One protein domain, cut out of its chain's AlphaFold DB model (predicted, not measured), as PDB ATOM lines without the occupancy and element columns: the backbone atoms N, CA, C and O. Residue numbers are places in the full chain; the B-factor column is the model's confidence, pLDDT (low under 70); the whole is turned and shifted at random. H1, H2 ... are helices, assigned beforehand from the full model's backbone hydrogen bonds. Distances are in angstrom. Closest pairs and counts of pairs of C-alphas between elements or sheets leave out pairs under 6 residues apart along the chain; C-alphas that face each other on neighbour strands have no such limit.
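This is residues 4 to 69 of the 72 residues of an uncharacterized protein of Euroglyphus maynei (UniProt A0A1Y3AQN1). A small head, in which the longest helix, H2, packs on H1 and a long unnamed stretch folds back past H2, has a thin tail, residues 51 to 69 with H3 and H4, sticking out from it and making the length. The printed part has 66 residues with four named helices, H1 to H4 in order, and no named strand; it is all helix and extended, with a radius of gyration of the C-alphas of 18.9 A and spans of 66 by 22 by 14 A.

H2, residues 16 to 29, is 20.0 A long and begins at C-alpha 16 (120.099, 226.627, 249.538). H1 is residues 4 to 12, 12.4 A. H3 is residues 52 to 59, 10.7 A, and H4 residues 62 to 67, 9.0 A, ending at C-alpha 67 (101.183, 266.131, 255.383).

H2 and H1 touch, the closest C-alphas being those of Ala 19 and Val 10, 5.0 A apart. They run opposite ways at a steep tilt of 48 degrees. H2 and H3 are apart; H3 and H4 meet only through their tight link. Every O i to N i+4 pair is within hydrogen-bond range in H1, H2 and H4, and 2 of 4 in H3.

The C-alphas farthest apart, of Asp 33 and Ser 69, are 66.1 A apart. The printed part has no cut; the link H2 to H3, 22 residues, is long. Residues 51 to 69 have pLDDT under 70.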
ATOM      1  N   ARG A   4     127.616 232.538 264.144       94.81
ATOM      2  CA  ARG A   4     127.449 233.779 263.374       94.81
ATOM      3  C   ARG A   4     128.004 233.672 261.959       94.81
ATOM      4  O   ARG A   4     127.418 234.226 261.031       94.81
ATOM      5  N   GLU A   5     129.117 232.969 261.792       93.25
ATOM      6  CA  GLU A   5     129.756 232.766 260.490       93.25
ATOM      7  C   GLU A   5     128.893 231.858 259.614       93.25
ATOM      8  O   GLU A   5     128.657 232.191 258.456       93.25
ATOM      9  N   ILE A   6     128.316 230.796 260.195       94.69
ATOM     10  CA  ILE A   6     127.353 229.908 259.523       94.69
ATOM     11  C   ILE A   6     126.149 230.711 259.029       94.69
ATOM     12  O   ILE A   6     125.776 230.632 257.859       94.69
ATOM     13  N   VAL A   7     125.552 231.534 259.893       93.94
ATOM     14  CA  VAL A   7     124.383 232.343 259.522       93.94
ATOM     15  C   VAL A   7     124.719 233.341 258.411       93.94
ATOM     16  O   VAL A   7     123.904 233.551 257.511       93.94
ATOM     17  N   ASN A   8     125.897 233.961 258.453       92.88
ATOM     18  CA  ASN A   8     126.318 234.923 257.436       92.88
ATOM     19  C   ASN A   8     126.606 234.252 256.087       92.88
ATOM     20  O   ASN A   8     126.159 234.759 255.060       92.88
ATOM     21  N   ALA A   9     127.266 233.096 256.102       93.38
ATOM     22  CA  ALA A   9     127.509 232.248 254.939       93.38
ATOM     23  C   ALA A   9     126.201 231.812 254.255       93.38
ATOM     24  O   ALA A   9     126.007 231.987 253.056       93.38
ATOM     25  N   VAL A  10     125.228 231.332 255.031       94.19
ATOM     26  CA  VAL A  10     123.902 230.951 254.513       94.19
ATOM     27  C   VAL A  10     123.164 232.162 253.921       94.19
ATOM     28  O   VAL A  10     122.471 232.045 252.911       94.19
ATOM     29  N   LYS A  11     123.320 233.349 254.525       90.81
ATOM     30  CA  LYS A  11     122.697 234.593 254.049       90.81
ATOM     31  C   LYS A  11     123.337 235.169 252.789       90.81
ATOM     32  O   LYS A  11     122.648 235.929 252.114       90.81
ATOM     33  N   SER A  12     124.599 234.873 252.472       90.62
ATOM     34  CA  SER A  12     125.252 235.376 251.254       90.62
ATOM     35  C   SER A  12     124.842 234.578 250.014       90.62
ATOM     36  O   SER A  12     124.609 235.178 248.966       90.62
ATOM     37  N   CYS A  13     124.608 233.271 250.133       93.25
ATOM     38  CA  CYS A  13     124.243 232.393 249.013       93.25
ATOM     39  C   CYS A  13     122.793 232.564 248.561       93.25
ATOM     40  O   CYS A  13     121.885 232.643 249.389       93.25
ATOM     41  N   GLN A  14     122.533 232.600 247.254       91.69
ATOM     42  CA  GLN A  14     121.176 232.819 246.741       91.69
ATOM     43  C   GLN A  14     120.343 231.535 246.804       91.69
ATOM     44  O   GLN A  14     119.150 231.578 247.126       91.69
ATOM     45  N   LYS A  15     120.981 230.389 246.543       93.75
ATOM     46  CA  LYS A  15     120.329 229.078 246.537       93.75
ATOM     47  C   LYS A  15     120.717 228.253 247.781       93.75
ATOM     48  O   LYS A  15     121.859 228.325 248.228       93.75
ATOM     49  N   PRO A  16     119.808 227.436 248.345       94.19
ATOM     50  CA  PRO A  16     120.099 226.627 249.538       94.19
ATOM     51  C   PRO A  16     121.180 225.558 249.319       94.19
ATOM     52  O   PRO A  16     121.979 225.292 250.210       94.19
ATOM     53  N   ASN A  17     121.233 224.964 248.124       95.38
ATOM     54  CA  ASN A  17     122.263 223.988 247.757       95.38
ATOM     55  C   ASN A  17     123.663 224.623 247.698       95.38
ATOM     56  O   ASN A  17     124.640 224.020 248.129       95.38
ATOM     57  N   GLU A  18     123.744 225.851 247.190       95.94
ATOM     58  CA  GLU A  18     124.964 226.653 247.174       95.94
ATOM     59  C   GLU A  18     125.412 226.979 248.599       95.94
ATOM     60  O   GLU A  18     126.585 226.817 248.906       95.94
ATOM     61  N   ALA A  19     124.476 227.340 249.485       96.19
ATOM     62  CA  ALA A  19     124.775 227.563 250.895       96.19
ATOM     63  C   ALA A  19     125.388 226.315 251.546       96.19
ATOM     64  O   ALA A  19     126.421 226.419 252.193       96.19
ATOM     65  N   ALA A  20     124.800 225.132 251.340       96.75
ATOM     66  CA  ALA A  20     125.329 223.889 251.903       96.75
ATOM     67  C   ALA A  20     126.759 223.598 251.420       96.75
ATOM     68  O   ALA A  20     127.629 223.300 252.236       96.75
ATOM     69  N   LYS A  21     127.011 223.754 250.115       96.50
ATOM     70  CA  LYS A  21     128.349 223.581 249.537       96.50
ATOM     71  C   LYS A  21     129.345 224.606 250.087       96.50
ATOM     72  O   LYS A  21     130.461 224.258 250.445       96.50
ATOM     73  N   PHE A  22     128.930 225.862 250.199       95.88
ATOM     74  CA  PHE A  22     129.776 226.926 250.724       95.88
ATOM     75  C   PHE A  22     130.199 226.658 252.179       95.88
ATOM     76  O   PHE A  22     131.347 226.901 252.535       95.88
ATOM     77  N   LEU A  23     129.312 226.091 253.008       95.38
ATOM     78  CA  LEU A  23     129.644 225.692 254.383       95.38
ATOM     79  C   LEU A  23     130.730 224.604 254.427       95.38
ATOM     80  O   LEU A  23     131.646 224.694 255.244       95.38
ATOM     81  N   THR A  24     130.648 223.590 253.559       95.06
ATOM     82  CA  THR A  24     131.659 222.521 253.496       95.06
ATOM     83  C   THR A  24     132.977 223.013 252.902       95.06
ATOM     84  O   THR A  24     134.039 222.678 253.421       95.06
ATOM     85  N   ASP A  25     132.923 223.868 251.878       94.56
ATOM     86  CA  ASP A  25     134.110 224.481 251.271       94.56
ATOM     87  C   ASP A  25     134.848 225.363 252.294       94.56
ATOM     88  O   ASP A  25     136.075 225.343 252.385       94.56
ATOM     89  N   GLN A  26     134.108 226.088 253.138       93.25
ATOM     90  CA  GLN A  26     134.706 226.912 254.183       93.25
ATOM     91  C   GLN A  26     135.358 226.077 255.293       93.25
ATOM     92  O   GLN A  26     136.412 226.463 255.794       93.25
ATOM     93  N   ALA A  27     134.789 224.919 255.640       91.81
ATOM     94  CA  ALA A  27     135.442 223.976 256.547       91.81
ATOM     95  C   ALA A  27     136.768 223.460 255.959       91.81
ATOM     96  O   ALA A  27     137.787 223.495 256.646       91.81
ATOM     97  N   LEU A  28     136.783 223.079 254.675       90.50
ATOM     98  CA  LEU A  28     137.999 222.653 253.969       90.50
ATOM     99  C   LEU A  28     139.075 223.753 253.959       90.50
ATOM    100  O   LEU A  28     140.241 223.487 254.238       90.50
ATOM    101  N   HIS A  29     138.690 225.005 253.696       90.88
ATOM    102  CA  HIS A  29     139.620 226.143 253.679       90.88
ATOM    103  C   HIS A  29     140.200 226.481 255.060       90.88
ATOM    104  O   HIS A  29     141.274 227.072 255.145       90.88
ATOM    105  N   CYS A  30     139.516 226.104 256.141       86.69
ATOM    106  CA  CYS A  30     140.012 226.242 257.508       86.69
ATOM    107  C   CYS A  30     140.910 225.071 257.948       86.69
ATOM    108  O   CYS A  30     141.127 224.912 259.148       86.69
ATOM    109  N   SER A  31     141.411 224.262 257.005       86.38
ATOM    110  CA  SER A  31     142.221 223.071 257.288       86.38
ATOM    111  C   SER A  31     141.493 222.072 258.191       86.38
ATOM    112  O   SER A  31     142.073 221.504 259.112       86.38
ATOM    113  N   CYS A  32     140.190 221.884 257.958       87.12
ATOM    114  CA  CYS A  32     139.448 220.798 258.587       87.12
ATOM    115  C   CYS A  32     139.906 219.460 257.993       87.12
ATOM    116  O   CYS A  32     139.591 219.163 256.843       87.12
ATOM    117  N   ASP A  33     140.610 218.659 258.792       89.81
ATOM    118  CA  ASP A  33     141.078 217.316 258.414       89.81
ATOM    119  C   ASP A  33     140.007 216.217 258.597       89.81
ATOM    120  O   ASP A  33     140.246 215.055 258.275       89.81
ATOM    121  N   ASP A  34     138.824 216.570 259.113       92.69
ATOM    122  CA  ASP A  34     137.692 215.655 259.311       92.69
ATOM    123  C   ASP A  34     136.604 215.831 258.232       92.69
ATOM    124  O   ASP A  34     136.528 216.847 257.534       92.69
ATOM    125  N   ASN A  35     135.719 214.841 258.117       92.38
ATOM    126  CA  ASN A  35     134.579 214.834 257.211       92.38
ATOM    127  C   ASN A  35     133.561 215.924 257.592       92.38
ATOM    128  O   ASN A  35     132.768 215.773 258.521       92.38
ATOM    129  N   ALA A  36     133.516 217.007 256.817       92.56
ATOM    130  CA  ALA A  36     132.533 218.074 256.983       92.56
ATOM    131  C   ALA A  36     131.250 217.790 256.179       92.56
ATOM    132  O   ALA A  36     131.273 217.714 254.953       92.56
ATOM    133  N   THR A  37     130.103 217.688 256.861       94.38
ATOM    134  CA  THR A  37     128.778 217.532 256.229       94.38
ATOM    135  C   THR A  37     127.859 218.686 256.627       94.38
ATOM    136  O   THR A  37     127.762 219.019 257.806       94.38
ATOM    137  N   ALA A  38     127.147 219.280 255.663       94.75
ATOM    138  CA  ALA A  38     126.195 220.364 255.908       94.75
ATOM    139  C   ALA A  38     124.839 220.100 255.234       94.75
ATOM    140  O   ALA A  38     124.776 219.708 254.069       94.75
ATOM    141  N   LEU A  39     123.746 220.376 255.955       95.81
ATOM    142  CA  LEU A  39     122.371 220.333 255.451       95.81
ATOM    143  C   LEU A  39     121.728 221.711 255.619       95.81
ATOM    144  O   LEU A  39     121.692 222.254 256.721       95.81
ATOM    145  N   VAL A  40     121.176 222.258 254.535       96.19
ATOM    146  CA  VAL A  40     120.462 223.540 254.554       96.19
ATOM    147  C   VAL A  40     119.014 223.311 254.140       96.19
ATOM    148  O   VAL A  40     118.737 222.942 253.000       96.19
ATOM    149  N   VAL A  41     118.087 223.554 255.067       95.88
ATOM    150  CA  VAL A  41     116.642 223.415 254.839       95.88
ATOM    151  C   VAL A  41     116.028 224.803 254.641       95.88
ATOM    152  O   VAL A  41     115.933 225.574 255.600       95.88
ATOM    153  N   PRO A  42     115.621 225.175 253.415       94.12
ATOM    154  CA  PRO A  42     114.985 226.459 253.176       94.12
ATOM    155  C   PRO A  42     113.544 226.457 253.688       94.12
ATOM    156  O   PRO A  42     112.721 225.639 253.283       94.12
ATOM    157  N   PHE A  43     113.207 227.439 254.519       92.38
ATOM    158  CA  PHE A  43     111.814 227.748 254.833       92.38
ATOM    159  C   PHE A  43     111.237 228.780 253.864       92.38
ATOM    160  O   PHE A  43     111.965 229.453 253.132       92.38
ATOM    161  N   GLY A  44     109.911 228.936 253.875       90.19
ATOM    162  CA  GLY A  44     109.168 229.712 252.876       90.19
ATOM    163  C   GLY A  44     109.566 231.187 252.727       90.19
ATOM    164  O   GLY A  44     109.142 231.814 251.763       90.19
ATOM    165  N   ALA A  45     110.365 231.753 253.633       88.94
ATOM    166  CA  ALA A  45     110.887 233.121 253.555       88.94
ATOM    167  C   ALA A  45     112.245 233.245 252.831       88.94
ATOM    168  O   ALA A  45     112.726 234.364 252.634       88.94
ATOM    169  N   TRP A  46     112.882 232.133 252.439       91.00
ATOM    170  CA  TRP A  46     114.209 232.146 251.823       91.00
ATOM    171  C   TRP A  46     114.245 233.040 250.578       91.00
ATOM    172  O   TRP A  46     113.435 232.899 249.665       91.00
ATOM    173  N   GLY A  47     115.177 233.994 250.541       84.50
ATOM    174  CA  GLY A  47     115.366 234.901 249.404       84.50
ATOM    175  C   GLY A  47     114.328 236.026 249.256       84.50
ATOM    176  O   GLY A  47     114.673 237.065 248.701       84.50
ATOM    177  N   LYS A  48     113.110 235.889 249.803       84.62
ATOM    178  CA  LYS A  48     111.986 236.825 249.569       84.62
ATOM    179  C   LYS A  48     112.245 238.254 250.045       84.62
ATOM    180  O   LYS A  48     111.851 239.208 249.381       84.62
ATOM    181  N   TYR A  49     112.922 238.409 251.182       81.88
ATOM    182  CA  TYR A  49     113.074 239.712 251.841       81.88
ATOM    183  C   TYR A  49     114.476 240.320 251.735       81.88
ATOM    184  O   TYR A  49     114.740 241.351 252.351       81.88
ATOM    185  N   ARG A  50     115.387 239.725 250.953       72.38
ATOM    186  CA  ARG A  50     116.786 240.192 250.868       72.38
ATOM    187  C   ARG A  50     116.905 241.630 250.356       72.38
ATOM    188  O   ARG A  50     117.727 242.379 250.866       72.38
ATOM    189  N   ASN A  51     116.015 242.032 249.447       67.44
ATOM    190  CA  ASN A  51     115.984 243.380 248.864       67.44
ATOM    191  C   ASN A  51     114.894 244.284 249.477       67.44
ATOM    192  O   ASN A  51     114.788 245.459 249.142       67.44
ATOM    193  N   HIS A  52     114.084 243.769 250.411       62.19
ATOM    194  CA  HIS A  52     112.902 244.474 250.931       62.19
ATOM    195  C   HIS A  52     113.241 245.709 251.784       62.19
ATOM    196  O   HIS A  52     112.389 246.573 251.991       62.19
ATOM    197  N   ARG A  53     114.493 245.833 252.252       56.44
ATOM    198  CA  ARG A  53     114.971 247.023 252.977       56.44
ATOM    199  C   ARG A  53     114.981 248.292 252.115       56.44
ATOM    200  O   ARG A  53     114.789 249.370 252.665       56.44
ATOM    201  N   GLN A  54     115.149 248.189 250.793       55.62
ATOM    202  CA  GLN A  54     115.034 249.355 249.899       55.62
ATOM    203  C   GLN A  54     113.578 249.806 249.731       55.62
ATOM    204  O   GLN A  54     113.298 250.997 249.627       55.62
ATOM    205  N   THR A  55     112.644 248.861 249.763       53.91
ATOM    206  CA  THR A  55     111.222 249.096 249.509       53.91
ATOM    207  C   THR A  55     110.483 249.638 250.741       53.91
ATOM    208  O   THR A  55     109.667 250.548 250.622       53.91
ATOM    209  N   TYR A  56     110.811 249.169 251.949       54.09
ATOM    210  CA  TYR A  56     110.140 249.609 253.182       54.09
ATOM    211  C   TYR A  56     110.337 251.103 253.511       54.09
ATOM    212  O   TYR A  56     109.424 251.742 254.036       54.09
ATOM    213  N   ASN A  57     111.483 251.690 253.145       54.25
ATOM    214  CA  ASN A  57     111.726 253.130 253.313       54.25
ATOM    215  C   ASN A  57     110.867 254.003 252.380       54.25
ATOM    216  O   ASN A  57     110.631 255.167 252.694       54.25
ATOM    217  N   GLN A  58     110.363 253.455 251.269       54.47
ATOM    218  CA  GLN A  58     109.444 254.159 250.368       54.47
ATOM    219  C   GLN A  58     107.996 254.111 250.894       54.47
ATOM    220  O   GLN A  58     107.290 255.114 250.850       54.47
ATOM    221  N   PHE A  59     107.562 252.983 251.471       55.59
ATOM    222  CA  PHE A  59     106.170 252.793 251.909       55.59
ATOM    223  C   PHE A  59     105.811 253.478 253.238       55.59
ATOM    224  O   PHE A  59     104.683 253.943 253.395       55.59
ATOM    225  N   PHE A  60     106.757 253.659 254.167       55.31
ATOM    226  CA  PHE A  60     106.517 254.468 255.376       55.31
ATOM    227  C   PHE A  60     106.492 255.990 255.113       55.31
ATOM    228  O   PHE A  60     106.385 256.785 256.047       55.31
ATOM    229  N   SER A  61     106.599 256.420 253.852       58.56
ATOM    230  CA  SER A  61     106.453 257.820 253.435       58.56
ATOM    231  C   SER A  61     105.001 258.218 253.135       58.56
ATOM    232  O   SER A  61     104.728 259.402 252.985       58.56
ATOM    233  N   PHE A  62     104.046 257.278 253.092       63.94
ATOM    234  CA  PHE A  62     102.656 257.605 252.734       63.94
ATOM    235  C   PHE A  62     102.047 258.675 253.661       63.94
ATOM    236  O   PHE A  62     101.486 259.665 253.196       63.94
ATOM    237  N   GLY A  63     102.261 258.550 254.977       64.25
ATOM    238  CA  GLY A  63     101.821 259.557 255.950       64.25
ATOM    239  C   GLY A  63     102.533 260.909 255.808       64.25
ATOM    240  O   GLY A  63     101.907 261.949 255.982       64.25
ATOM    241  N   ARG A  64     103.820 260.916 255.426       64.31
ATOM    242  CA  ARG A  64     104.593 262.150 255.183       64.31
ATOM    243  C   ARG A  64     104.184 262.852 253.884       64.31
ATOM    244  O   ARG A  64     104.218 264.075 253.826       64.31
ATOM    245  N   GLN A  65     103.770 262.104 252.860       61.66
ATOM    246  CA  GLN A  65     103.256 262.673 251.611       61.66
ATOM    247  C   GLN A  65     101.901 263.368 251.802       61.66
ATOM    248  O   GLN A  65     101.694 264.433 251.226       61.66
ATOM    249  N   LEU A  66     101.025 262.835 252.662       66.25
ATOM    250  CA  LEU A  66      99.739 263.467 252.990       66.25
ATOM    251  C   LEU A  66      99.892 264.775 253.787       66.25
ATOM    252  O   LEU A  66      99.109 265.705 253.606       66.25
ATOM    253  N   GLN A  67     100.920 264.893 254.632       63.03
ATOM    254  CA  GLN A  67     101.183 266.131 255.383       63.03
ATOM    255  C   GLN A  67     101.559 267.316 254.479       63.03
ATOM    256  O   GLN A  67     101.256 268.457 254.816       63.03
ATOM    257  N   ASN A  68     102.147 267.059 253.306       59.34
ATOM    258  CA  ASN A  68     102.471 268.096 252.322       59.34
ATOM    259  C   ASN A  68     101.328 268.386 251.331       59.34
ATOM    260  O   ASN A  68     101.433 269.344 250.565       59.34
ATOM    261  N   SER A  69     100.245 267.594 251.325       65.06
ATOM    262  CA  SER A  69      99.087 267.801 250.440       65.06
ATOM    263  C   SER A  69      97.959 268.625 251.069       65.06
ATOM    264  O   SER A  69      96.963 268.884 250.398       65.06
TER     265      SER A  69